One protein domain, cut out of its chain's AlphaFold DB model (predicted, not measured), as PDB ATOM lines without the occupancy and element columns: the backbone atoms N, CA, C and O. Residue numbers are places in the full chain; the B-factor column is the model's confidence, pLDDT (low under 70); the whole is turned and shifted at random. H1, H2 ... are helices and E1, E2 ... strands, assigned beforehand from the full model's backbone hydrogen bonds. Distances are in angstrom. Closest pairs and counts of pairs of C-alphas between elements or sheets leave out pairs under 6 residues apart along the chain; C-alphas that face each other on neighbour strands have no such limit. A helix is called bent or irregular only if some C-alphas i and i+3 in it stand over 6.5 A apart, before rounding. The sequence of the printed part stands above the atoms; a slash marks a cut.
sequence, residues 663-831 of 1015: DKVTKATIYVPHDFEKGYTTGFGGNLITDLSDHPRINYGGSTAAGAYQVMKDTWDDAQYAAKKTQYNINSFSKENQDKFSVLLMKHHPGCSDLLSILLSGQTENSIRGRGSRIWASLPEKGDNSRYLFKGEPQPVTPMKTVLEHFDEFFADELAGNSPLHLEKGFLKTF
ATOM      1  N   ASP A 663      -8.765 -27.298  30.717       76.62
ATOM      2  CA  ASP A 663      -8.542 -25.868  30.880       76.62
ATOM      3  C   ASP A 663      -7.646 -25.333  29.751       76.62
ATOM      4  O   ASP A 663      -6.697 -25.983  29.295       76.62
ATOM      5  N   LYS A 664      -7.953 -24.125  29.275       70.12
ATOM      6  CA  LYS A 664      -7.265 -23.547  28.116       70.12
ATOM      7  C   LYS A 664      -5.838 -23.108  28.438       70.12
ATOM      8  O   LYS A 664      -5.021 -23.074  27.515       70.12
ATOM      9  N   VAL A 665      -5.528 -22.820  29.702       66.19
ATOM     10  CA  VAL A 665      -4.223 -22.341  30.175       66.19
ATOM     11  C   VAL A 665      -3.415 -23.495  30.770       66.19
ATOM     12  O   VAL A 665      -2.402 -23.876  30.189       66.19
ATOM     13  N   THR A 666      -3.883 -24.098  31.866       70.06
ATOM     14  CA  THR A 666      -3.143 -25.120  32.636       70.06
ATOM     15  C   THR A 666      -3.153 -26.504  31.988       70.06
ATOM     16  O   THR A 666      -2.362 -27.362  32.369       70.06
ATOM     17  N   LYS A 667      -4.051 -26.737  31.019       73.00
ATOM     18  CA  LYS A 667      -4.329 -28.035  30.367       73.00
ATOM     19  C   LYS A 667      -4.848 -29.137  31.299       73.00
ATOM     20  O   LYS A 667      -5.083 -30.249  30.818       73.00
ATOM     21  N   ALA A 668      -5.070 -28.833  32.579       69.94
ATOM     22  CA  ALA A 668      -5.669 -29.748  33.542       69.94
ATOM     23  C   ALA A 668      -7.087 -30.157  33.112       69.94
ATOM     24  O   ALA A 668      -7.800 -29.382  32.466       69.94
ATOM     25  N   THR A 669      -7.498 -31.369  33.486       76.12
ATOM     26  CA  THR A 669      -8.890 -31.806  33.340       76.12
ATOM     27  C   THR A 669      -9.770 -30.996  34.288       76.12
ATOM     28  O   THR A 669      -9.472 -30.888  35.474       76.12
ATOM     29  N   ILE A 670     -10.854 -30.442  33.759       75.81
ATOM     30  CA  ILE A 670     -11.891 -29.724  34.504       75.81
ATOM     31  C   ILE A 670     -13.257 -30.299  34.131       75.81
ATOM     32  O   ILE A 670     -13.442 -30.773  33.007       75.81
ATOM     33  N   TYR A 671     -14.219 -30.229  35.044       77.50
ATOM     34  CA  TYR A 671     -15.604 -30.609  34.768       77.50
ATOM     35  C   TYR A 671     -16.420 -29.353  34.471       77.50
ATOM     36  O   TYR A 671     -16.305 -28.344  35.168       77.50
ATOM     37  N   VAL A 672     -17.195 -29.384  33.387       70.38
ATOM     38  CA  VAL A 672     -18.002 -28.245  32.926       70.38
ATOM     39  C   VAL A 672     -19.454 -28.671  32.699       70.38
ATOM     40  O   VAL A 672     -19.665 -29.772  32.189       70.38
ATOM     41  N   PRO A 673     -20.450 -27.821  33.026       70.50
ATOM     42  CA  PRO A 673     -21.854 -28.120  32.760       70.50
ATOM     43  C   PRO A 673     -22.136 -28.403  31.282       70.50
ATOM     44  O   PRO A 673     -21.617 -27.718  30.396       70.50
ATOM     45  N   HIS A 674     -22.994 -29.387  31.037       83.81
ATOM     46  CA  HIS A 674     -23.355 -29.904  29.723       83.81
ATOM     47  C   HIS A 674     -24.871 -30.134  29.613       83.81
ATOM     48  O   HIS A 674     -25.591 -30.194  30.608       83.81
ATOM     49  N   ASP A 675     -25.364 -30.229  28.379       81.75
ATOM     50  CA  ASP A 675     -26.766 -30.508  28.085       81.75
ATOM     51  C   ASP A 675     -27.062 -32.006  28.271       81.75
ATOM     52  O   ASP A 675     -26.717 -32.843  27.431       81.75
ATOM     53  N   PHE A 676     -27.716 -32.341  29.384       85.56
ATOM     54  CA  PHE A 676     -28.099 -33.712  29.716       85.56
ATOM     55  C   PHE A 676     -29.033 -34.341  28.667       85.56
ATOM     56  O   PHE A 676     -28.950 -35.544  28.409       85.56
ATOM     57  N   GLU A 677     -29.888 -33.558  28.007       89.44
ATOM     58  CA  GLU A 677     -30.815 -34.088  27.002       89.44
ATOM     59  C   GLU A 677     -30.087 -34.472  25.712       89.44
ATOM     60  O   GLU A 677     -30.426 -35.481  25.087       89.44
ATOM     61  N   LYS A 678     -29.039 -33.720  25.355       90.25
ATOM     62  CA  LYS A 678     -28.161 -34.010  24.212       90.25
ATOM     63  C   LYS A 678     -27.391 -35.328  24.373       90.25
ATOM     64  O   LYS A 678     -27.063 -35.973  23.377       90.25
ATOM     65  N   GLY A 679     -27.118 -35.766  25.604       92.94
ATOM     66  CA  GLY A 679     -26.428 -37.036  25.860       92.94
ATOM     67  C   GLY A 679     -27.118 -38.240  25.205       92.94
ATOM     68  O   GLY A 679     -26.456 -39.070  24.590       92.94
ATOM     69  N   TYR A 680     -28.453 -38.280  25.236       97.44
ATOM     70  CA  TYR A 680     -29.257 -39.349  24.629       97.44
ATOM     71  C   TYR A 680     -29.178 -39.423  23.099       97.44
ATOM     72  O   TYR A 680     -29.443 -40.477  22.522       97.44
ATOM     73  N   THR A 681     -28.819 -38.319  22.439       96.25
ATOM     74  CA  THR A 681     -28.667 -38.206  20.981       96.25
ATOM     75  C   THR A 681     -27.202 -38.081  20.553       96.25
ATOM     76  O   THR A 681     -26.917 -37.643  19.440       96.25
ATOM     77  N   THR A 682     -26.254 -38.470  21.414       95.00
ATOM     78  CA  THR A 682     -24.814 -38.396  21.129       95.00
ATOM     79  C   THR A 682     -24.250 -39.751  20.687       95.00
ATOM     80  O   THR A 682     -24.217 -40.713  21.451       95.00
ATOM     81  N   GLY A 683     -23.780 -39.827  19.444       93.38
ATOM     82  CA  GLY A 683     -22.922 -40.900  18.938       93.38
ATOM     83  C   GLY A 683     -21.448 -40.641  19.257       93.38
ATOM     84  O   GLY A 683     -21.052 -39.501  19.524       93.38
ATOM     85  N   PHE A 684     -20.628 -41.692  19.201       91.38
ATOM     86  CA  PHE A 684     -19.192 -41.632  19.478       91.38
ATOM     87  C   PHE A 684     -18.494 -40.453  18.778       91.38
ATOM     88  O   PHE A 684     -18.794 -40.106  17.631       91.38
ATOM     89  N   GLY A 685     -17.574 -39.799  19.491       85.19
ATOM     90  CA  GLY A 685     -16.897 -38.583  19.025       85.19
ATOM     91  C   GLY A 685     -17.746 -37.302  19.070       85.19
ATOM     92  O   GLY A 685     -17.266 -36.255  18.643       85.19
ATOM     93  N   GLY A 686     -18.979 -37.350  19.591       86.62
ATOM     94  CA  GLY A 686     -19.875 -36.189  19.684       86.62
ATOM     95  C   GLY A 686     -20.814 -36.010  18.484       86.62
ATOM     96  O   GLY A 686     -21.365 -34.922  18.302       86.62
ATOM     97  N   ASN A 687     -20.978 -37.049  17.660       92.25
ATOM     98  CA  ASN A 687     -21.861 -37.046  16.492       92.25
ATOM     99  C   ASN A 687     -23.343 -36.996  16.901       92.25
ATOM    100  O   ASN A 687     -23.707 -37.449  17.983       92.25
ATOM    101  N   LEU A 688     -24.213 -36.472  16.033       93.88
ATOM    102  CA  LEU A 688     -25.654 -36.410  16.300       93.88
ATOM    103  C   LEU A 688     -26.367 -37.691  15.842       93.88
ATOM    104  O   LEU A 688     -26.194 -38.137  14.709       93.88
ATOM    105  N   ILE A 689     -27.216 -38.229  16.712       95.12
ATOM    106  CA  ILE A 689     -28.196 -39.277  16.422       95.12
ATOM    107  C   ILE A 689     -29.561 -38.596  16.249       95.12
ATOM    108  O   ILE A 689     -30.036 -37.923  17.164       95.12
ATOM    109  N   THR A 690     -30.181 -38.745  15.077       89.81
ATOM    110  CA  THR A 690     -31.468 -38.102  14.740       89.81
ATOM    111  C   THR A 690     -32.677 -39.021  14.868       89.81
ATOM    112  O   THR A 690     -33.793 -38.520  14.976       89.81
ATOM    113  N   ASP A 691     -32.470 -40.338  14.861       92.81
ATOM    114  CA  ASP A 691     -33.509 -41.343  15.087       92.81
ATOM    115  C   ASP A 691     -33.174 -42.175  16.333       92.81
ATOM    116  O   ASP A 691     -32.025 -42.563  16.536       92.81
ATOM    117  N   LEU A 692     -34.183 -42.412  17.169       95.50
ATOM    118  CA  LEU A 692     -34.116 -43.210  18.397       95.50
ATOM    119  C   LEU A 692     -35.116 -44.385  18.369       95.50
ATOM    120  O   LEU A 692     -35.381 -44.993  19.408       95.50
ATOM    121  N   SER A 693     -35.680 -44.704  17.197       94.00
ATOM    122  CA  SER A 693     -36.529 -45.880  16.980       94.00
ATOM    123  C   SER A 693     -35.800 -47.176  17.356       94.00
ATOM    124  O   SER A 693     -36.372 -48.029  18.027       94.00
ATOM    125  N   ASP A 694     -34.511 -47.274  17.037       96.50
ATOM    126  CA  ASP A 694     -33.602 -48.355  17.416       96.50
ATOM    127  C   ASP A 694     -32.153 -47.826  17.486       96.50
ATOM    128  O   ASP A 694     -31.885 -46.659  17.187       96.50
ATOM    129  N   HIS A 695     -31.201 -48.651  17.925       97.44
ATOM    130  CA  HIS A 695     -29.787 -48.278  17.985       97.44
ATOM    131  C   HIS A 695     -29.278 -47.895  16.579       97.44
ATOM    132  O   HIS A 695     -29.531 -48.637  15.624       97.44
ATOM    133  N   PRO A 696     -28.511 -46.796  16.411       96.44
ATOM    134  CA  PRO A 696     -28.177 -46.268  15.084       96.44
ATOM    135  C   PRO A 696     -27.269 -47.185  14.257       96.44
ATOM    136  O   PRO A 696     -27.268 -47.106  13.034       96.44
ATOM    137  N   ARG A 697     -26.460 -48.038  14.909       95.75
ATOM    138  CA  ARG A 697     -25.515 -49.008  14.296       95.75
ATOM    139  C   ARG A 697     -24.441 -48.409  13.370       95.75
ATOM    140  O   ARG A 697     -23.631 -49.151  12.819       95.75
ATOM    141  N   ILE A 698     -24.381 -47.084  13.259       93.69
ATOM    142  CA  ILE A 698     -23.346 -46.327  12.550       93.69
ATOM    143  C   ILE A 698     -21.996 -46.496  13.261       93.69
ATOM    144  O   ILE A 698     -21.915 -46.392  14.481       93.69
ATOM    145  N   ASN A 699     -20.923 -46.718  12.496       92.06
ATOM    146  CA  ASN A 699     -19.549 -46.634  12.992       92.06
ATOM    147  C   ASN A 699     -19.015 -45.211  12.767       92.06
ATOM    148  O   ASN A 699     -18.772 -44.806  11.630       92.06
ATOM    149  N   TYR A 700     -18.806 -44.462  13.847       88.12
ATOM    150  CA  TYR A 700     -18.377 -43.061  13.822       88.12
ATOM    151  C   TYR A 700     -16.846 -42.913  13.708       88.12
ATOM    152  O   TYR A 700     -16.225 -42.144  14.439       88.12
ATOM    153  N   GLY A 701     -16.220 -43.673  12.805       76.88
ATOM    154  CA  GLY A 701     -14.775 -43.603  12.547       76.88
ATOM    155  C   GLY A 701     -13.896 -44.264  13.616       76.88
ATOM    156  O   GLY A 701     -12.768 -43.824  13.833       76.88
ATOM    157  N   GLY A 702     -14.393 -45.306  14.290       78.19
ATOM    158  CA  GLY A 702     -13.616 -46.078  15.269       78.19
ATOM    159  C   GLY A 702     -14.448 -46.832  16.309       78.19
ATOM    160  O   GLY A 702     -13.937 -47.762  16.925       78.19
ATOM    161  N   SER A 703     -15.719 -46.469  16.493       87.62
ATOM    162  CA  SER A 703     -16.648 -47.158  17.393       87.62
ATOM    163  C   SER A 703     -18.098 -46.995  16.928       87.62
ATOM    164  O   SER A 703     -18.444 -46.019  16.260       87.62
ATOM    165  N   THR A 704     -18.944 -47.954  17.303       94.69
ATOM    166  CA  THR A 704     -20.408 -47.914  17.135       94.69
ATOM    167  C   THR A 704     -21.142 -47.411  18.380       94.69
ATOM    168  O   THR A 704     -22.368 -47.462  18.413       94.69
ATOM    169  N   ALA A 705     -20.405 -46.951  19.397       94.00
ATOM    170  CA  ALA A 705     -20.950 -46.446  20.651       94.00
ATOM    171  C   ALA A 705     -21.944 -45.285  20.442       94.00
ATOM    172  O   ALA A 705     -21.677 -44.337  19.691       94.00
ATOM    173  N   ALA A 706     -23.095 -45.369  21.111       96.56
ATOM    174  CA  ALA A 706     -24.217 -44.462  20.921       96.56
ATOM    175  C   ALA A 706     -25.022 -44.201  22.204       96.56
ATOM    176  O   ALA A 706     -25.094 -45.026  23.118       96.56
ATOM    177  N   GLY A 707     -25.686 -43.045  22.235       97.12
ATOM    178  CA  GLY A 707     -26.605 -42.652  23.296       97.12
ATOM    179  C   GLY A 707     -25.914 -42.274  24.607       97.12
ATOM    180  O   GLY A 707     -24.686 -42.209  24.708       97.12
ATOM    181  N   ALA A 708     -26.727 -42.053  25.637       96.94
ATOM    182  CA  ALA A 708     -26.293 -41.572  26.941       96.94
ATOM    183  C   ALA A 708     -25.219 -42.465  27.586       96.94
ATOM    184  O   ALA A 708     -24.315 -41.953  28.234       96.94
ATOM    185  N   TYR A 709     -25.272 -43.776  27.365       97.25
ATOM    186  CA  TYR A 709     -24.373 -44.750  27.995       97.25
ATOM    187  C   TYR A 709     -23.363 -45.359  27.016       97.25
ATOM    188  O   TYR A 709     -22.792 -46.405  27.312       97.25
ATOM    189  N   GLN A 710     -23.187 -44.726  25.844       95.25
ATOM    190  CA  GLN A 710     -22.241 -45.124  24.791       95.25
ATOM    191  C   GLN A 710     -22.307 -46.625  24.445       95.25
ATOM    192  O   GLN A 710     -21.302 -47.280  24.171       95.25
ATOM    193  N   VAL A 711     -23.532 -47.160  24.421       96.06
ATOM    194  CA  VAL A 711     -23.834 -48.563  24.116       96.06
ATOM    195  C   VAL A 711     -23.315 -48.884  22.720       96.06
ATOM    196  O   VAL A 711     -23.593 -48.142  21.783       96.06
ATOM    197  N   MET A 712     -22.553 -49.967  22.571       94.44
ATOM    198  CA  MET A 712     -22.080 -50.425  21.263       94.44
ATOM    199  C   MET A 712     -23.160 -51.225  20.531       94.44
ATOM    200  O   MET A 712     -23.954 -51.928  21.159       94.44
ATOM    201  N   LYS A 713     -23.104 -51.210  19.189       95.56
ATOM    202  CA  LYS A 713     -23.964 -52.034  18.319       95.56
ATOM    203  C   LYS A 713     -24.039 -53.476  18.810       95.56
ATOM    204  O   LYS A 713     -25.127 -54.004  18.989       95.56
ATOM    205  N   ASP A 714     -22.886 -54.109  19.002       93.44
ATOM    206  CA  ASP A 714     -22.829 -55.554  19.226       93.44
ATOM    207  C   ASP A 714     -23.322 -55.932  20.631       93.44
ATOM    208  O   ASP A 714     -23.888 -57.002  20.805       93.44
ATOM    209  N   THR A 715     -23.226 -55.015  21.604       93.56
ATOM    210  CA  THR A 715     -23.873 -55.139  22.921       93.56
ATOM    211  C   THR A 715     -25.392 -54.988  22.823       93.56
ATOM    212  O   THR A 715     -26.122 -55.676  23.529       93.56
ATOM    213  N   TRP A 716     -25.892 -54.093  21.965       95.81
ATOM    214  CA  TRP A 716     -27.331 -53.909  21.762       95.81
ATOM    215  C   TRP A 716     -27.970 -55.064  20.981       95.81
ATOM    216  O   TRP A 716     -29.078 -55.487  21.315       95.81
ATOM    217  N   ASP A 717     -27.284 -55.570  19.956       94.81
ATOM    218  CA  ASP A 717     -27.745 -56.649  19.072       94.81
ATOM    219  C   ASP A 717     -27.510 -58.060  19.652       94.81
ATOM    220  O   ASP A 717     -27.937 -59.044  19.048       94.81
ATOM    221  N   ASP A 718     -26.862 -58.181  20.817       93.69
ATOM    222  CA  ASP A 718     -26.548 -59.466  21.447       93.69
ATOM    223  C   ASP A 718     -27.815 -60.292  21.748       93.69
ATOM    224  O   ASP A 718     -28.732 -59.873  22.471       93.69
ATOM    225  N   ALA A 719     -27.835 -61.517  21.219       90.75
ATOM    226  CA  ALA A 719     -28.921 -62.471  21.383       90.75
ATOM    227  C   ALA A 719     -29.225 -62.792  22.858       90.75
ATOM    228  O   ALA A 719     -30.388 -63.037  23.190       90.75
ATOM    229  N   GLN A 720     -28.234 -62.738  23.760       89.44
ATOM    230  CA  GLN A 720     -28.454 -63.007  25.187       89.44
ATOM    231  C   GLN A 720     -29.373 -61.965  25.846       89.44
ATOM    232  O   GLN A 720     -30.139 -62.289  26.758       89.44
ATOM    233  N   TYR A 721     -29.359 -60.722  25.352       93.19
ATOM    234  CA  TYR A 721     -30.217 -59.653  25.857       93.19
ATOM    235  C   TYR A 721     -31.541 -59.538  25.100       93.19
ATOM    236  O   TYR A 721     -32.439 -58.875  25.606       93.19
ATOM    237  N   ALA A 722     -31.726 -60.187  23.945       89.69
ATOM    238  CA  ALA A 722     -32.952 -60.071  23.145       89.69
ATOM    239  C   ALA A 722     -34.221 -60.414  23.953       89.69
ATOM    240  O   ALA A 722     -35.126 -59.589  24.077       89.69
ATOM    241  N   ALA A 723     -34.250 -61.582  24.605       87.75
ATOM    242  CA  ALA A 723     -35.371 -61.983  25.459       87.75
ATOM    243  C   ALA A 723     -35.533 -61.084  26.702       87.75
ATOM    244  O   ALA A 723     -36.651 -60.865  27.166       87.75
ATOM    245  N   LYS A 724     -34.434 -60.521  27.228       92.50
ATOM    246  CA  LYS A 724     -34.456 -59.586  28.368       92.50
ATOM    247  C   LYS A 724     -34.977 -58.203  27.978       92.50
ATOM    248  O   LYS A 724     -35.740 -57.615  28.739       92.50
ATOM    249  N   LYS A 725     -34.648 -57.713  26.780       94.88
ATOM    250  CA  LYS A 725     -35.219 -56.487  26.212       94.88
ATOM    251  C   LYS A 725     -36.737 -56.619  26.079       94.88
ATOM    252  O   LYS A 725     -37.449 -55.747  26.566       94.88
ATOM    253  N   THR A 726     -37.237 -57.747  25.566       91.56
ATOM    254  CA  THR A 726     -38.683 -58.040  25.554       91.56
ATOM    255  C   THR A 726     -39.272 -58.118  26.968       91.56
ATOM    256  O   THR A 726     -40.279 -57.467  27.232       91.56
ATOM    257  N   GLN A 727     -38.630 -58.843  27.899       87.75
ATOM    258  CA  GLN A 727     -39.086 -58.980  29.295       87.75
ATOM    259  C   GLN A 727     -39.276 -57.623  29.998       87.75
ATOM    260  O   GLN A 727     -40.220 -57.464  30.768       87.75
ATOM    261  N   TYR A 728     -38.398 -56.652  29.734       90.31
ATOM    262  CA  TYR A 728     -38.395 -55.336  30.389       90.31
ATOM    263  C   TYR A 728     -38.950 -54.196  29.508       90.31
ATOM    264  O   TYR A 728     -38.765 -53.023  29.830       90.31
ATOM    265  N   ASN A 729     -39.646 -54.532  28.413       91.69
ATOM    266  CA  ASN A 729     -40.249 -53.599  27.445       91.69
ATOM    267  C   ASN A 729     -39.265 -52.565  26.842       91.69
ATOM    268  O   ASN A 729     -39.612 -51.410  26.593       91.69
ATOM    269  N   ILE A 730     -38.025 -52.990  26.591       96.19
ATOM    270  CA  ILE A 730     -36.966 -52.205  25.942       96.19
ATOM    271  C   ILE A 730     -37.043 -52.469  24.433       96.19
ATOM    272  O   ILE A 730     -36.343 -53.316  23.883       96.19
ATOM    273  N   ASN A 731     -37.966 -51.772  23.779       93.06
ATOM    274  CA  ASN A 731     -38.395 -52.026  22.398       93.06
ATOM    275  C   ASN A 731     -37.825 -51.040  21.357       93.06
ATOM    276  O   ASN A 731     -38.134 -51.153  20.177       93.06
ATOM    277  N   SER A 732     -37.039 -50.059  21.802       96.00
ATOM    278  CA  SER A 732     -36.528 -48.939  21.002       96.00
ATOM    279  C   SER A 732     -35.334 -48.287  21.699       96.00
ATOM    280  O   SER A 732     -35.111 -48.544  22.882       96.00
ATOM    281  N   PHE A 733     -34.591 -47.405  21.026       97.56
ATOM    282  CA  PHE A 733     -33.443 -46.687  21.608       97.56
ATOM    283  C   PHE A 733     -33.822 -45.314  22.198       97.56
ATOM    284  O   PHE A 733     -33.015 -44.383  22.244       97.56
ATOM    285  N   SER A 734     -35.070 -45.185  22.664       97.62
ATOM    286  CA  SER A 734     -35.599 -43.989  23.329       97.62
ATOM    287  C   SER A 734     -34.835 -43.652  24.618       97.62
ATOM    288  O   SER A 734     -34.145 -44.497  25.184       97.62
ATOM    289  N   LYS A 735     -34.975 -42.417  25.122       97.12
ATOM    290  CA  LYS A 735     -34.239 -41.926  26.306       97.12
ATOM    291  C   LYS A 735     -34.418 -42.834  27.529       97.12
ATOM    292  O   LYS A 735     -33.450 -43.324  28.096       97.12
ATOM    293  N   GLU A 736     -35.670 -43.134  27.861       95.56
ATOM    294  CA  GLU A 736     -36.031 -44.069  28.930       95.56
ATOM    295  C   GLU A 736     -35.483 -45.486  28.671       95.56
ATOM    296  O   GLU A 736     -34.987 -46.140  29.588       95.56
ATOM    297  N   ASN A 737     -35.528 -45.969  27.424       97.44
ATOM    298  CA  ASN A 737     -35.037 -47.303  27.089       97.44
ATOM    299  C   ASN A 737     -33.502 -47.410  27.110       97.44
ATOM    300  O   ASN A 737     -32.991 -48.485  27.418       97.44
ATOM    301  N   GLN A 738     -32.762 -46.321  26.876       98.38
ATOM    302  CA  GLN A 738     -31.314 -46.262  27.112       98.38
ATOM    303  C   GLN A 738     -30.987 -46.382  28.613       98.38
ATOM    304  O   GLN A 738     -30.089 -47.145  28.982       98.38
ATOM    305  N   ASP A 739     -31.745 -45.705  29.486       98.25
ATOM    306  CA  ASP A 739     -31.597 -45.844  30.944       98.25
ATOM    307  C   ASP A 739     -31.927 -47.288  31.388       98.25
ATOM    308  O   ASP A 739     -31.130 -47.939  32.070       98.25
ATOM    309  N   LYS A 740     -33.071 -47.832  30.941       97.81
ATOM    310  CA  LYS A 740     -33.491 -49.222  31.207       97.81
ATOM    311  C   LYS A 740     -32.479 -50.249  30.700       97.81
ATOM    312  O   LYS A 740     -32.238 -51.241  31.384       97.81
ATOM    313  N   PHE A 741     -31.882 -50.048  29.525       97.94
ATOM    314  CA  PHE A 741     -30.899 -50.989  28.985       97.94
ATOM    315  C   PHE A 741     -29.619 -51.005  29.824       97.94
ATOM    316  O   PHE A 741     -29.050 -52.068  30.050       97.94
ATOM    317  N   SER A 742     -29.225 -49.869  30.395       97.56
ATOM    318  CA  SER A 742     -28.108 -49.831  31.344       97.56
ATOM    319  C   SER A 742     -28.423 -50.604  32.630       97.56
ATOM    320  O   SER A 742     -27.593 -51.394  33.073       97.56
ATOM    321  N   VAL A 743     -29.644 -50.496  33.171       97.56
ATOM    322  CA  VAL A 743     -30.092 -51.335  34.307       97.56
ATOM    323  C   VAL A 743     -30.156 -52.826  33.931       97.56
ATOM    324  O   VAL A 743     -29.794 -53.680  34.742       97.56
ATOM    325  N   LEU A 744     -30.544 -53.162  32.693       96.94
ATOM    326  CA  LEU A 744     -30.493 -54.532  32.163       96.94
ATOM    327  C   LEU A 744     -29.054 -55.069  32.185       96.94
ATOM    328  O   LEU A 744     -28.841 -56.166  32.702       96.94
ATOM    329  N   LEU A 745     -28.075 -54.298  31.699       96.00
ATOM    330  CA  LEU A 745     -26.657 -54.671  31.736       96.00
ATOM    331  C   LEU A 745     -26.151 -54.839  33.181       96.00
ATOM    332  O   LEU A 745     -25.544 -55.862  33.486       96.00
ATOM    333  N   MET A 746     -26.483 -53.917  34.096       95.38
ATOM    334  CA  MET A 746     -26.132 -54.028  35.527       95.38
ATOM    335  C   MET A 746     -26.686 -55.302  36.195       95.38
ATOM    336  O   MET A 746     -26.124 -55.755  37.190       95.38
ATOM    337  N   LYS A 747     -27.785 -55.873  35.679       93.31
ATOM    338  CA  LYS A 747     -28.419 -57.088  36.216       93.31
ATOM    339  C   LYS A 747     -27.984 -58.382  35.519       93.31
ATOM    340  O   LYS A 747     -27.911 -59.419  36.172       93.31
ATOM    341  N   HIS A 748     -27.753 -58.351  34.204       90.69
ATOM    342  CA  HIS A 748     -27.633 -59.561  33.371       90.69
ATOM    343  C   HIS A 748     -26.309 -59.696  32.612       90.69
ATOM    344  O   HIS A 748     -26.118 -60.721  31.961       90.69
ATOM    345  N   HIS A 749     -25.395 -58.722  32.661       89.69
ATOM    346  CA  HIS A 749     -24.129 -58.840  31.931       89.69
ATOM    347  C   HIS A 749     -23.280 -60.014  32.463       89.69
ATOM    348  O   HIS A 749     -23.065 -60.105  33.681       89.69
ATOM    349  N   PRO A 750     -22.747 -60.899  31.594       82.38
ATOM    350  CA  PRO A 750     -21.900 -62.017  32.001       82.38
ATOM    351  C   PRO A 750     -20.750 -61.600  32.921       82.38
ATOM    352  O   PRO A 750     -20.079 -60.589  32.700       82.38
ATOM    353  N   GLY A 751     -20.545 -62.378  33.986       74.25
ATOM    354  CA  GLY A 751     -19.533 -62.098  35.008       74.25
ATOM    355  C   GLY A 751     -19.747 -60.801  35.801       74.25
ATOM    356  O   GLY A 751     -18.803 -60.373  36.470       74.25
ATOM    357  N   CYS A 752     -20.930 -60.169  35.696       83.38
ATOM    358  CA  CYS A 752     -21.280 -58.924  36.387       83.38
ATOM    359  C   CYS A 752     -22.713 -58.845  36.953       83.38
ATOM    360  O   CYS A 752     -23.131 -57.772  37.383       83.38
ATOM    361  N   SER A 753     -23.470 -59.946  36.990       76.81
ATOM    362  CA  SER A 753     -24.867 -59.980  37.470       76.81
ATOM    363  C   SER A 753     -25.061 -59.608  38.951       76.81
ATOM    364  O   SER A 753     -26.181 -59.388  39.403       76.81
ATOM    365  N   ASP A 754     -23.970 -59.552  39.710       73.38
ATOM    366  CA  ASP A 754     -23.881 -59.154  41.114       73.38
ATOM    367  C   ASP A 754     -23.565 -57.657  41.321       73.38
ATOM    368  O   ASP A 754     -23.571 -57.194  42.464       73.38
ATOM    369  N   LEU A 755     -23.349 -56.878  40.247       85.50
ATOM    370  CA  LEU A 755     -23.097 -55.428  40.309       85.50
ATOM    371  C   LEU A 755     -24.185 -54.713  41.115       85.50
ATOM    372  O   LEU A 755     -23.869 -53.947  42.022       85.50
ATOM    373  N   LEU A 756     -25.461 -55.007  40.838       83.25
ATOM    374  CA  LEU A 756     -26.580 -54.414  41.574       83.25
ATOM    375  C   LEU A 756     -26.559 -54.765  43.065       83.25
ATOM    376  O   LEU A 756     -26.790 -53.880  43.878       83.25
ATOM    377  N   SER A 757     -26.247 -56.003  43.454       69.81
ATOM    378  CA  SER A 757     -26.140 -56.367  44.876       69.81
ATOM    379  C   SER A 757     -24.993 -55.641  45.586       69.81
ATOM    380  O   SER A 757     -25.190 -55.174  46.704       69.81
ATOM    381  N   ILE A 758     -23.839 -55.481  44.930       63.06
ATOM    382  CA  ILE A 758     -22.664 -54.772  45.471       63.06
ATOM    383  C   ILE A 758     -22.931 -53.258  45.570       63.06
ATOM    384  O   ILE A 758     -22.569 -52.608  46.547       63.06
ATOM    385  N   LEU A 759     -23.619 -52.676  44.584       80.06
ATOM    386  CA  LEU A 759     -24.033 -51.273  44.635       80.06
ATOM    387  C   LEU A 759     -25.085 -51.034  45.731       80.06
ATOM    388  O   LEU A 759     -25.013 -50.038  46.450       80.06
ATOM    389  N   LEU A 760     -26.056 -51.940  45.881       73.00
ATOM    390  CA  LEU A 760     -27.136 -51.815  46.863       73.00
ATOM    391  C   LEU A 760     -26.721 -52.171  48.302       73.00
ATOM    392  O   LEU A 760     -27.394 -51.716  49.224       73.00
ATOM    393  N   SER A 761     -25.613 -52.891  48.521       53.53
ATOM    394  CA  SER A 761     -24.990 -53.013  49.853       53.53
ATOM    395  C   SER A 761     -24.248 -51.740  50.289       53.53
ATOM    396  O   SER A 761     -23.903 -51.607  51.459       53.53
ATOM    397  N   GLY A 762     -24.039 -50.786  49.372       57.69
ATOM    398  CA  GLY A 762     -23.329 -49.527  49.618       57.69
ATOM    399  C   GLY A 762     -21.862 -49.529  49.178       57.69
ATOM    400  O   GLY A 762     -21.204 -48.499  49.296       57.69
ATOM    401  N   GLN A 763     -21.348 -50.631  48.623       59.28
ATOM    402  CA  GLN A 763     -19.953 -50.755  48.180       59.28
ATOM    403  C   GLN A 763     -19.739 -50.103  46.801       59.28
ATOM    404  O   GLN A 763     -19.385 -50.763  45.820       59.28
ATOM    405  N   THR A 764     -19.962 -48.788  46.711       72.56
ATOM    406  CA  THR A 764     -19.919 -48.031  45.451       72.56
ATOM    407  C   THR A 764     -18.607 -48.253  44.690       72.56
ATOM    408  O   THR A 764     -18.657 -48.624  43.517       72.56
ATOM    409  N   GLU A 765     -17.439 -48.135  45.336       75.44
ATOM    410  CA  GLU A 765     -16.143 -48.337  44.664       75.44
ATOM    411  C   GLU A 765     -15.964 -49.767  44.118       75.44
ATOM    412  O   GLU A 765     -15.545 -49.932  42.971       75.44
ATOM    413  N   ASN A 766     -16.362 -50.795  44.876       68.50
ATOM    414  CA  ASN A 766     -16.317 -52.193  44.428       68.50
ATOM    415  C   ASN A 766     -17.251 -52.418  43.224       68.50
ATOM    416  O   ASN A 766     -16.871 -53.060  42.241       68.50
ATOM    417  N   SER A 767     -18.449 -51.817  43.240       79.31
ATOM    418  CA  SER A 767     -19.383 -51.883  42.109       79.31
ATOM    419  C   SER A 767     -18.810 -51.237  40.838       79.31
ATOM    420  O   SER A 767     -19.027 -51.752  39.740       79.31
ATOM    421  N   ILE A 768     -18.008 -50.171  40.973       84.88
ATOM    422  CA  ILE A 768     -17.312 -49.507  39.861       84.88
ATOM    423  C   ILE A 768     -16.125 -50.362  39.390       84.88
ATOM    424  O   ILE A 768     -16.130 -50.824  38.248       84.88
ATOM    425  N   ARG A 769     -15.126 -50.615  40.252       83.38
ATOM    426  CA  ARG A 769     -13.885 -51.321  39.871       83.38
ATOM    427  C   ARG A 769     -14.135 -52.756  39.462       83.38
ATOM    428  O   ARG A 769     -13.636 -53.198  38.433       83.38
ATOM    429  N   GLY A 770     -14.862 -53.492  40.295       76.56
ATOM    430  CA  GLY A 770     -14.997 -54.935  40.182       76.56
ATOM    431  C   GLY A 770     -15.936 -55.369  39.065       76.56
ATOM    432  O   GLY A 770     -15.825 -56.515  38.621       76.56
ATOM    433  N   ARG A 771     -16.870 -54.499  38.645       87.62
ATOM    434  CA  ARG A 771     -17.987 -54.839  37.748       87.62
ATOM    435  C   ARG A 771     -18.256 -53.773  36.681       87.62
ATOM    436  O   ARG A 771     -18.184 -54.092  35.501       87.62
ATOM    437  N   GLY A 772     -18.509 -52.517  37.058       89.38
ATOM    438  CA  GLY A 772     -18.827 -51.432  36.118       89.38
ATOM    439  C   GLY A 772     -17.755 -51.212  35.043       89.38
ATOM    440  O   GLY A 772     -18.082 -51.114  33.863       89.38
ATOM    441  N   SER A 773     -16.478 -51.253  35.433       90.19
ATOM    442  CA  SER A 773     -15.295 -51.168  34.554       90.19
ATOM    443  C   SER A 773     -15.212 -52.254  33.467       90.19
ATOM    444  O   SER A 773     -14.427 -52.130  32.528       90.19
ATOM    445  N   ARG A 774     -16.002 -53.331  33.591       88.75
ATOM    446  CA  ARG A 774     -16.081 -54.453  32.638       88.75
ATOM    447  C   ARG A 774     -17.187 -54.292  31.600       88.75
ATOM    448  O   ARG A 774     -17.225 -55.064  30.649       88.75
ATOM    449  N   ILE A 775     -18.096 -53.346  31.828       90.50
ATOM    450  CA  ILE A 775     -19.237 -53.039  30.959       90.50
ATOM    451  C   ILE A 775     -18.993 -51.694  30.259       90.50
ATOM    452  O   ILE A 775     -19.268 -51.561  29.069       90.50
ATOM    453  N   TRP A 776     -18.427 -50.713  30.975       92.00
ATOM    454  CA  TRP A 776     -18.199 -49.355  30.484       92.00
ATOM    455  C   TRP A 776     -16.730 -48.950  30.566       92.00
ATOM    456  O   TRP A 776     -16.134 -48.878  31.644       92.00
ATOM    457  N   ALA A 777     -16.150 -48.642  29.406       86.75
ATOM    458  CA  ALA A 777     -14.727 -48.350  29.270       86.75
ATOM    459  C   ALA A 777     -14.289 -47.019  29.907       86.75
ATOM    460  O   ALA A 777     -13.090 -46.822  30.107       86.75
ATOM    461  N   SER A 778     -15.221 -46.123  30.251       87.75
ATOM    462  CA  SER A 778     -14.920 -44.854  30.925       87.75
ATOM    463  C   SER A 778     -14.727 -44.951  32.445       87.75
ATOM    464  O   SER A 778     -14.359 -43.949  33.069       87.75
ATOM    465  N   LEU A 779     -14.965 -46.122  33.048       91.56
ATOM    466  CA  LEU A 779     -14.844 -46.340  34.490       91.56
ATOM    467  C   LEU A 779     -13.461 -46.909  34.876       91.56
ATOM    468  O   LEU A 779     -12.953 -47.807  34.197       91.56
ATOM    469  N   PRO A 780     -12.838 -46.424  35.968       87.38
ATOM    470  CA  PRO A 780     -11.549 -46.929  36.438       87.38
ATOM    471  C   PRO A 780     -11.645 -48.354  37.004       87.38
ATOM    472  O   PRO A 780     -12.502 -48.653  37.836       87.38
ATOM    473  N   GLU A 781     -10.709 -49.219  36.607       84.31
ATOM    474  CA  GLU A 781     -10.482 -50.524  37.244       84.31
ATOM    475  C   GLU A 781      -9.338 -50.426  38.257       84.31
ATOM    476  O   GLU A 781      -9.554 -50.628  39.452       84.31
ATOM    477  N   LYS A 782      -8.127 -50.060  37.812       74.81
ATOM    478  CA  LYS A 782      -6.906 -50.082  38.633       74.81
ATOM    479  C   LYS A 782      -6.285 -48.690  38.722       74.81
ATOM    480  O   LYS A 782      -5.853 -48.130  37.715       74.81
ATOM    481  N   GLY A 783      -6.240 -48.133  39.935       78.88
ATOM    482  CA  GLY A 783      -5.936 -46.713  40.130       78.88
ATOM    483  C   GLY A 783      -6.965 -45.851  39.395       78.88
ATOM    484  O   GLY A 783      -8.167 -46.081  39.547       78.88
ATOM    485  N   ASP A 784      -6.482 -44.938  38.554       80.94
ATOM    486  CA  ASP A 784      -7.289 -44.022  37.734       80.94
ATOM    487  C   ASP A 784      -7.347 -44.430  36.243       80.94
ATOM    488  O   ASP A 784      -7.737 -43.642  35.377       80.94
ATOM    489  N   ASN A 785      -6.950 -45.671  35.934       81.81
ATOM    490  CA  ASN A 785      -6.941 -46.232  34.582       81.81
ATOM    491  C   ASN A 785      -8.082 -47.238  34.380       81.81
ATOM    492  O   ASN A 785      -8.445 -47.999  35.283       81.81
ATOM    493  N   SER A 786      -8.620 -47.266  33.164       83.38
ATOM    494  CA  SER A 786      -9.628 -48.239  32.740       83.38
ATOM    495  C   SER A 786      -9.003 -49.566  32.304       83.38
ATOM    496  O   SER A 786      -7.847 -49.627  31.879       83.38
ATOM    497  N   ARG A 787      -9.814 -50.624  32.381       83.38
ATOM    498  CA  ARG A 787      -9.547 -51.975  31.870       83.38
ATOM    499  C   ARG A 787      -9.151 -52.002  30.388       83.38
ATOM    500  O   ARG A 787      -8.408 -52.880  29.955       83.38
ATOM    501  N   TYR A 788      -9.693 -51.080  29.595       80.94
ATOM    502  CA  TYR A 788      -9.613 -51.129  28.137       80.94
ATOM    503  C   TYR A 788      -8.408 -50.349  27.608       80.94
ATOM    504  O   TYR A 788      -8.283 -49.141  27.830       80.94
ATOM    505  N   LEU A 789      -7.547 -51.036  26.855       79.38
ATOM    506  CA  LEU A 789      -6.340 -50.458  26.265       79.38
ATOM    507  C   LEU A 789      -6.668 -49.555  25.065       79.38
ATOM    508  O   LEU A 789      -7.438 -49.931  24.181       79.38
ATOM    509  N   PHE A 790      -6.000 -48.406  24.970       68.81
ATOM    510  CA  PHE A 790      -5.988 -47.549  23.786       68.81
ATOM    511  C   PHE A 790      -4.559 -47.457  23.238       68.81
ATOM    512  O   PHE A 790      -3.652 -46.966  23.904       68.81
ATOM    513  N   LYS A 791      -4.351 -47.941  22.005       75.00
ATOM    514  CA  LYS A 791      -3.024 -48.054  21.356       75.00
ATOM    515  C   LYS A 791      -1.987 -48.884  22.141       75.00
ATOM    516  O   LYS A 791      -0.792 -48.676  21.974       75.00
ATOM    517  N   GLY A 792      -2.448 -49.840  22.951       75.19
ATOM    518  CA  GLY A 792      -1.609 -50.748  23.745       75.19
ATOM    519  C   GLY A 792      -1.470 -50.361  25.220       75.19
ATOM    520  O   GLY A 792      -1.227 -51.239  26.037       75.19
ATOM    521  N   GLU A 793      -1.717 -49.098  25.574       73.88
ATOM    522  CA  GLU A 793      -1.638 -48.608  26.957       73.88
ATOM    523  C   GLU A 793      -3.027 -48.536  27.617       73.88
ATOM    524  O   GLU A 793      -4.008 -48.249  26.922       73.88
ATOM    525  N   PRO A 794      -3.158 -48.747  28.942       72.44
ATOM    526  CA  PRO A 794      -4.408 -48.511  29.667       72.44
ATOM    527  C   PRO A 794      -4.873 -47.062  29.500       72.44
ATOM    528  O   PRO A 794      -4.098 -46.128  29.715       72.44
ATOM    529  N   GLN A 795      -6.135 -46.847  29.115       72.69
ATOM    530  CA  GLN A 795      -6.616 -45.479  28.917       72.69
ATOM    531  C   GLN A 795      -6.841 -44.767  30.271       72.69
ATOM    532  O   GLN A 795      -7.488 -45.338  31.160       72.69
ATOM    533  N   PRO A 796      -6.350 -43.524  30.443       72.69
ATOM    534  CA  PRO A 796      -6.607 -42.733  31.641       72.69
ATOM    535  C   PRO A 796      -8.051 -42.228  31.629       72.69
ATOM    536  O   PRO A 796      -8.516 -41.677  30.625       72.69
ATOM    537  N   VAL A 797      -8.766 -42.399  32.741       84.88
ATOM    538  CA  VAL A 797     -10.197 -42.068  32.841       84.88
ATOM    539  C   VAL A 797     -10.467 -41.020  33.927       84.88
ATOM    540  O   VAL A 797      -9.629 -40.159  34.191       84.88
ATOM    541  N   THR A 798     -11.678 -40.989  34.490       84.00
ATOM    542  CA  THR A 798     -11.968 -40.182  35.682       84.00
ATOM    543  C   THR A 798     -11.185 -40.776  36.860       84.00
ATOM    544  O   THR A 798     -11.334 -41.979  37.089       84.00
ATOM    545  N   PRO A 799     -10.403 -39.993  37.628       85.88
ATOM    546  CA  PRO A 799      -9.795 -40.491  38.857       85.88
ATOM    547  C   PRO A 799     -10.850 -41.024  39.822       85.88
ATOM    548  O   PRO A 799     -11.901 -40.393  39.956       85.88
ATOM    549  N   MET A 800     -10.604 -42.155  40.492       84.81
ATOM    550  CA  MET A 800     -11.661 -42.846  41.254       84.81
ATOM    551  C   MET A 800     -12.293 -41.941  42.309       84.81
ATOM    552  O   MET A 800     -13.515 -41.868  42.395       84.81
ATOM    553  N   LYS A 801     -11.470 -41.188  43.047       74.19
ATOM    554  CA  LYS A 801     -11.946 -40.207  44.027       74.19
ATOM    555  C   LYS A 801     -13.016 -39.283  43.430       74.19
ATOM    556  O   LYS A 801     -14.059 -39.095  44.036       74.19
ATOM    557  N   THR A 802     -12.811 -38.800  42.207       79.88
ATOM    558  CA  THR A 802     -13.758 -37.923  41.506       79.88
ATOM    559  C   THR A 802     -14.941 -38.672  40.878       79.88
ATOM    560  O   THR A 802     -15.981 -38.072  40.631       79.88
ATOM    561  N   VAL A 803     -14.850 -39.988  40.660       85.31
ATOM    562  CA  VAL A 803     -16.035 -40.820  40.364       85.31
ATOM    563  C   VAL A 803     -16.947 -40.902  41.593       85.31
ATOM    564  O   VAL A 803     -18.163 -40.781  41.448       85.31
ATOM    565  N   LEU A 804     -16.364 -41.060  42.786       73.50
ATOM    566  CA  LEU A 804     -17.089 -41.106  44.058       73.50
ATOM    567  C   LEU A 804     -17.653 -39.731  44.451       73.50
ATOM    568  O   LEU A 804     -18.840 -39.640  44.732       73.50
ATOM    569  N   GLU A 805     -16.868 -38.652  44.347       74.12
ATOM    570  CA  GLU A 805     -17.333 -37.275  44.613       74.12
ATOM    571  C   GLU A 805     -18.580 -36.920  43.777       74.12
ATOM    572  O   GLU A 805     -19.560 -36.404  44.315       74.12
ATOM    573  N   HIS A 806     -18.594 -37.260  42.479       86.38
ATOM    574  CA  HIS A 806     -19.784 -37.080  41.637       86.38
ATOM    575  C   HIS A 806     -20.932 -38.032  42.009       86.38
ATOM    576  O   HIS A 806     -22.095 -37.650  41.913       86.38
ATOM    577  N   PHE A 807     -20.635 -39.272  42.412       88.56
ATOM    578  CA  PHE A 807     -21.661 -40.214  42.862       88.56
ATOM    579  C   PHE A 807     -22.382 -39.707  44.110       88.56
ATOM    580  O   PHE A 807     -23.607 -39.740  44.132       88.56
ATOM    581  N   ASP A 808     -21.655 -39.197  45.103       67.00
ATOM    582  CA  ASP A 808     -22.242 -38.682  46.340       67.00
ATOM    583  C   ASP A 808     -23.056 -37.398  46.090       67.00
ATOM    584  O   ASP A 808     -24.160 -37.259  46.627       67.00
ATOM    585  N   GLU A 809     -22.586 -36.505  45.205       74.69
ATOM    586  CA  GLU A 809     -23.354 -35.332  44.749       74.69
ATOM    587  C   GLU A 809     -24.672 -35.757  44.077       74.69
ATOM    588  O   GLU A 809     -25.751 -35.321  44.488       74.69
ATOM    589  N   PHE A 810     -24.616 -36.651  43.084       88.44
ATOM    590  CA  PHE A 810     -25.816 -37.122  42.387       88.44
ATOM    591  C   PHE A 810     -26.726 -37.956  43.288       88.44
ATOM    592  O   PHE A 810     -27.943 -37.911  43.124       88.44
ATOM    593  N   PHE A 811     -26.180 -38.690  44.255       82.25
ATOM    594  CA  PHE A 811     -26.960 -39.471  45.206       82.25
ATOM    595  C   PHE A 811     -27.743 -38.571  46.167       82.25
ATOM    596  O   PHE A 811     -28.936 -38.803  46.364       82.25
ATOM    597  N   ALA A 812     -27.139 -37.494  46.677       58.72
ATOM    598  CA  ALA A 812     -27.857 -36.473  47.442       58.72
ATOM    599  C   ALA A 812     -28.981 -35.812  46.614       58.72
ATOM    600  O   ALA A 812     -30.092 -35.613  47.112       58.72
ATOM    601  N   ASP A 813     -28.723 -35.536  45.332       66.75
ATOM    602  CA  ASP A 813     -29.690 -34.934  44.406       66.75
ATOM    603  C   ASP A 813     -30.865 -35.899  44.106       66.75
ATOM    604  O   ASP A 813     -32.033 -35.521  44.209       66.75
ATOM    605  N   GLU A 814     -30.594 -37.183  43.835       82.44
ATOM    606  CA  GLU A 814     -31.622 -38.225  43.680       82.44
ATOM    607  C   GLU A 814     -32.428 -38.441  44.975       82.44
ATOM    608  O   GLU A 814     -33.655 -38.602  44.913       82.44
ATOM    609  N   LEU A 815     -31.775 -38.389  46.146       65.81
ATOM    610  CA  LEU A 815     -32.419 -38.471  47.463       65.81
ATOM    611  C   LEU A 815     -33.400 -37.317  47.704       65.81
ATOM    612  O   LEU A 815     -34.490 -37.576  48.230       65.81
ATOM    613  N   ALA A 816     -33.055 -36.105  47.259       54.03
ATOM    614  CA  ALA A 816     -33.934 -34.932  47.215       54.03
ATOM    615  C   ALA A 816     -34.999 -34.998  46.093       54.03
ATOM    616  O   ALA A 816     -35.918 -34.182  46.052       54.03
ATOM    617  N   GLY A 817     -34.913 -35.980  45.190       63.53
ATOM    618  CA  GLY A 817     -35.828 -36.159  44.059       63.53
ATOM    619  C   GLY A 817     -35.469 -35.357  42.803       63.53
ATOM    620  O   GLY A 817     -36.223 -35.407  41.830       63.53
ATOM    621  N   ASN A 818     -34.326 -34.672  42.793       73.12
ATOM    622  CA  ASN A 818     -33.798 -33.903  41.669       73.12
ATOM    623  C   ASN A 818     -33.117 -34.841  40.659       73.12
ATOM    624  O   ASN A 818     -31.892 -34.957  40.621       73.12
ATOM    625  N   SER A 819     -33.916 -35.530  39.841       85.56
ATOM    626  CA  SER A 819     -33.405 -36.449  38.819       85.56
ATOM    627  C   SER A 819     -33.582 -35.900  37.400       85.56
ATOM    628  O   SER A 819     -34.715 -35.593  37.023       85.56
ATOM    629  N   PRO A 820     -32.513 -35.824  36.586       84.81
ATOM    630  CA  PRO A 820     -32.602 -35.540  35.155       84.81
ATOM    631  C   PRO A 820     -32.833 -36.801  34.291       84.81
ATOM    632  O   PRO A 820     -33.057 -36.680  33.090       84.81
ATOM    633  N   LEU A 821     -32.768 -38.010  34.871       93.75
ATOM    634  CA  LEU A 821     -32.950 -39.284  34.158       93.75
ATOM    635  C   LEU A 821     -34.398 -39.511  33.703       93.75
ATOM    636  O   LEU A 821     -35.344 -39.184  34.423       93.75
ATOM    637  N   HIS A 822     -34.563 -40.168  32.551       92.56
ATOM    638  CA  HIS A 822     -35.869 -40.522  31.976       92.56
ATOM    639  C   HIS A 822     -36.417 -41.845  32.522       92.56
ATOM    640  O   HIS A 822     -37.607 -42.110  32.378       92.56
ATOM    641  N   LEU A 823     -35.582 -42.649  33.185       93.81
ATOM    642  CA  LEU A 823     -35.977 -43.825  33.960       93.81
ATOM    643  C   LEU A 823     -37.120 -43.479  34.930       93.81
ATOM    644  O   LEU A 823     -36.971 -42.596  35.781       93.81
ATOM    645  N   GLU A 824     -38.237 -44.202  34.859       83.69
ATOM    646  CA  GLU A 824     -39.347 -44.032  35.804       83.69
ATOM    647  C   GLU A 824     -38.964 -44.460  37.236       83.69
ATOM    648  O   GLU A 824     -38.073 -45.287  37.444       83.69
ATOM    649  N   LYS A 825     -39.649 -43.908  38.248       76.50
ATOM    650  CA  LYS A 825     -39.574 -44.419  39.631       76.50
ATOM    651  C   LYS A 825     -40.487 -45.640  39.793       76.50
ATOM    652  O   LYS A 825     -41.566 -45.691  39.207       76.50
ATOM    653  N   GLY A 826     -40.072 -46.612  40.600       75.25
ATOM    654  CA  GLY A 826     -40.684 -47.940  40.726       75.25
ATOM    655  C   GLY A 826     -40.012 -49.031  39.878       75.25
ATOM    656  O   GLY A 826     -40.451 -50.185  39.920       75.25
ATOM    657  N   PHE A 827     -38.958 -48.700  39.119       88.12
ATOM    658  CA  PHE A 827     -38.316 -49.597  38.151       88.12
ATOM    659  C   PHE A 827     -37.715 -50.866  38.776       88.12
ATOM    660  O   PHE A 827     -37.587 -51.873  38.077       88.12
ATOM    661  N   LEU A 828     -37.405 -50.875  40.080       83.69
ATOM    662  CA  LEU A 828     -36.931 -52.083  40.776       83.69
ATOM    663  C   LEU A 828     -37.906 -53.254  40.609       83.69
ATOM    664  O   LEU A 828     -37.473 -54.389  40.431       83.69
ATOM    665  N   LYS A 829     -39.218 -52.976  40.604       79.12
ATOM    666  CA  LYS A 829     -40.257 -53.992  40.386       79.12
ATOM    667  C   LYS A 829     -40.235 -54.516  38.952       79.12
ATOM    668  O   LYS A 829     -40.299 -55.722  38.751       79.12
ATOM    669  N   THR A 830     -40.085 -53.625  37.970       83.31
ATOM    670  CA  THR A 830     -39.972 -53.978  36.545       83.31
ATOM    671  C   THR A 830     -38.791 -54.913  36.292       83.31
ATOM    672  O   THR A 830     -38.921 -55.879  35.546       83.31
ATOM    673  N   PHE A 831     -37.652 -54.661  36.942       85.94
ATOM    674  CA  PHE A 831     -36.434 -55.460  36.792       85.94
ATOM    675  C   PHE A 831     -36.313 -56.639  37.770       85.94
ATOM    676  O   PHE A 831     -35.302 -57.345  37.722       85.94
TER     677      PHE A 831
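Overview. This is residues 663 to 831 of the 1015 residues of the protein "Peptidase_M23 domain-containing protein" of Taibaiella sp. KBW10 (UniProt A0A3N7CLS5). A chain of helices runs from H3 through the long H4 to the short helical hairpin H5 and H6, and a small three-stranded sheet, E2 E3 E4, packs on H6 at one end; H7, the longest helix, runs back from that sheet. A long looped stretch with no named element, residues 680 to 712, reaches from the middle outward. The printed part has 169 residues with eight named helices and four named strands, in the order E1 H1 H2 H3 H4 H5 H6 E2 E3 E4 H7 H8; the sheet runs E2 E3 E4, antiparallel, and the class is mixed, with 82 residues, under half, in named elements. It is compact, with a radius of gyration of the C-alphas of 16.3 A and spans of 48 by 40 by 32 A.

Along the chain. Find C-alpha 669 at (-8.890, -31.806, 33.340), where E1, residues 669 to 673, begins. Next come H1, residues 676 to 679, H2, 713 to 716, and H3, 719 to 727, which is only just irregular: C-alphas 720 and 723 are 7.0 A apart. H4, residues 735 to 748, starts at C-alpha (-34.239, -41.926, 26.306) and is 20.1 A long. Read on through H5, 755 to 760, H6, 764 to 770, E2, 780 to 782, E3, 785 to 790, and E4, 793 to 796. H7, residues 800 to 815, is 22.1 A long, and H8, 827 to 830, ends at C-alpha (-39.972, -53.978, 36.545).

Arrangement. E2 E3 E4 is a meander, each strand the antiparallel neighbour of the one before; look for N 781 and O 785, 2.9 A, and N 790 and O 793, 2.8 A. H6 only grazes the sheet with residues 765 to 770; H7 only just is on it, grazing with 800 to 803. H5 and H6 touch at Leu 759 and Ser 767, their closest C-alphas, 5.3 A, at a shallow tilt of 16 degrees, opposite ways. H6 and H7 only just touch, with 3 pairs of C-alphas within 8 A, the closest Glu 765 and Leu 804, 7.3 A. H4 touches H5 only at the corner, the closest C-alphas being Met 746 and Leu 755, 5.8 A. H3 touches H4 at a steep tilt of 61 degrees, the closest C-alphas being Lys 724 and Leu 744, 7.5 A. H2 and H3 meet only through their link; H1 and H8 touch no helix, and E1 pairs with no named strand. H4, H5, H6 and H7 have every O i to N i+4 pair within hydrogen-bond range, H3 has 3 of 5, and H1, H2 and H8 are too short for one.

Size, cuts and confidence. The farthest C-alphas, Val 665 and Ala 723, are 50.6 A apart. The printed part has no cut; the links H1 to H2 and H7 to H8 are long. Residues 812 to 817, of which 812 to 815 belong to H7, stand free. Mean pLDDT of the printed part is 84.9, with 15 residues under 70, among them 761 to 763 and 815 to 817.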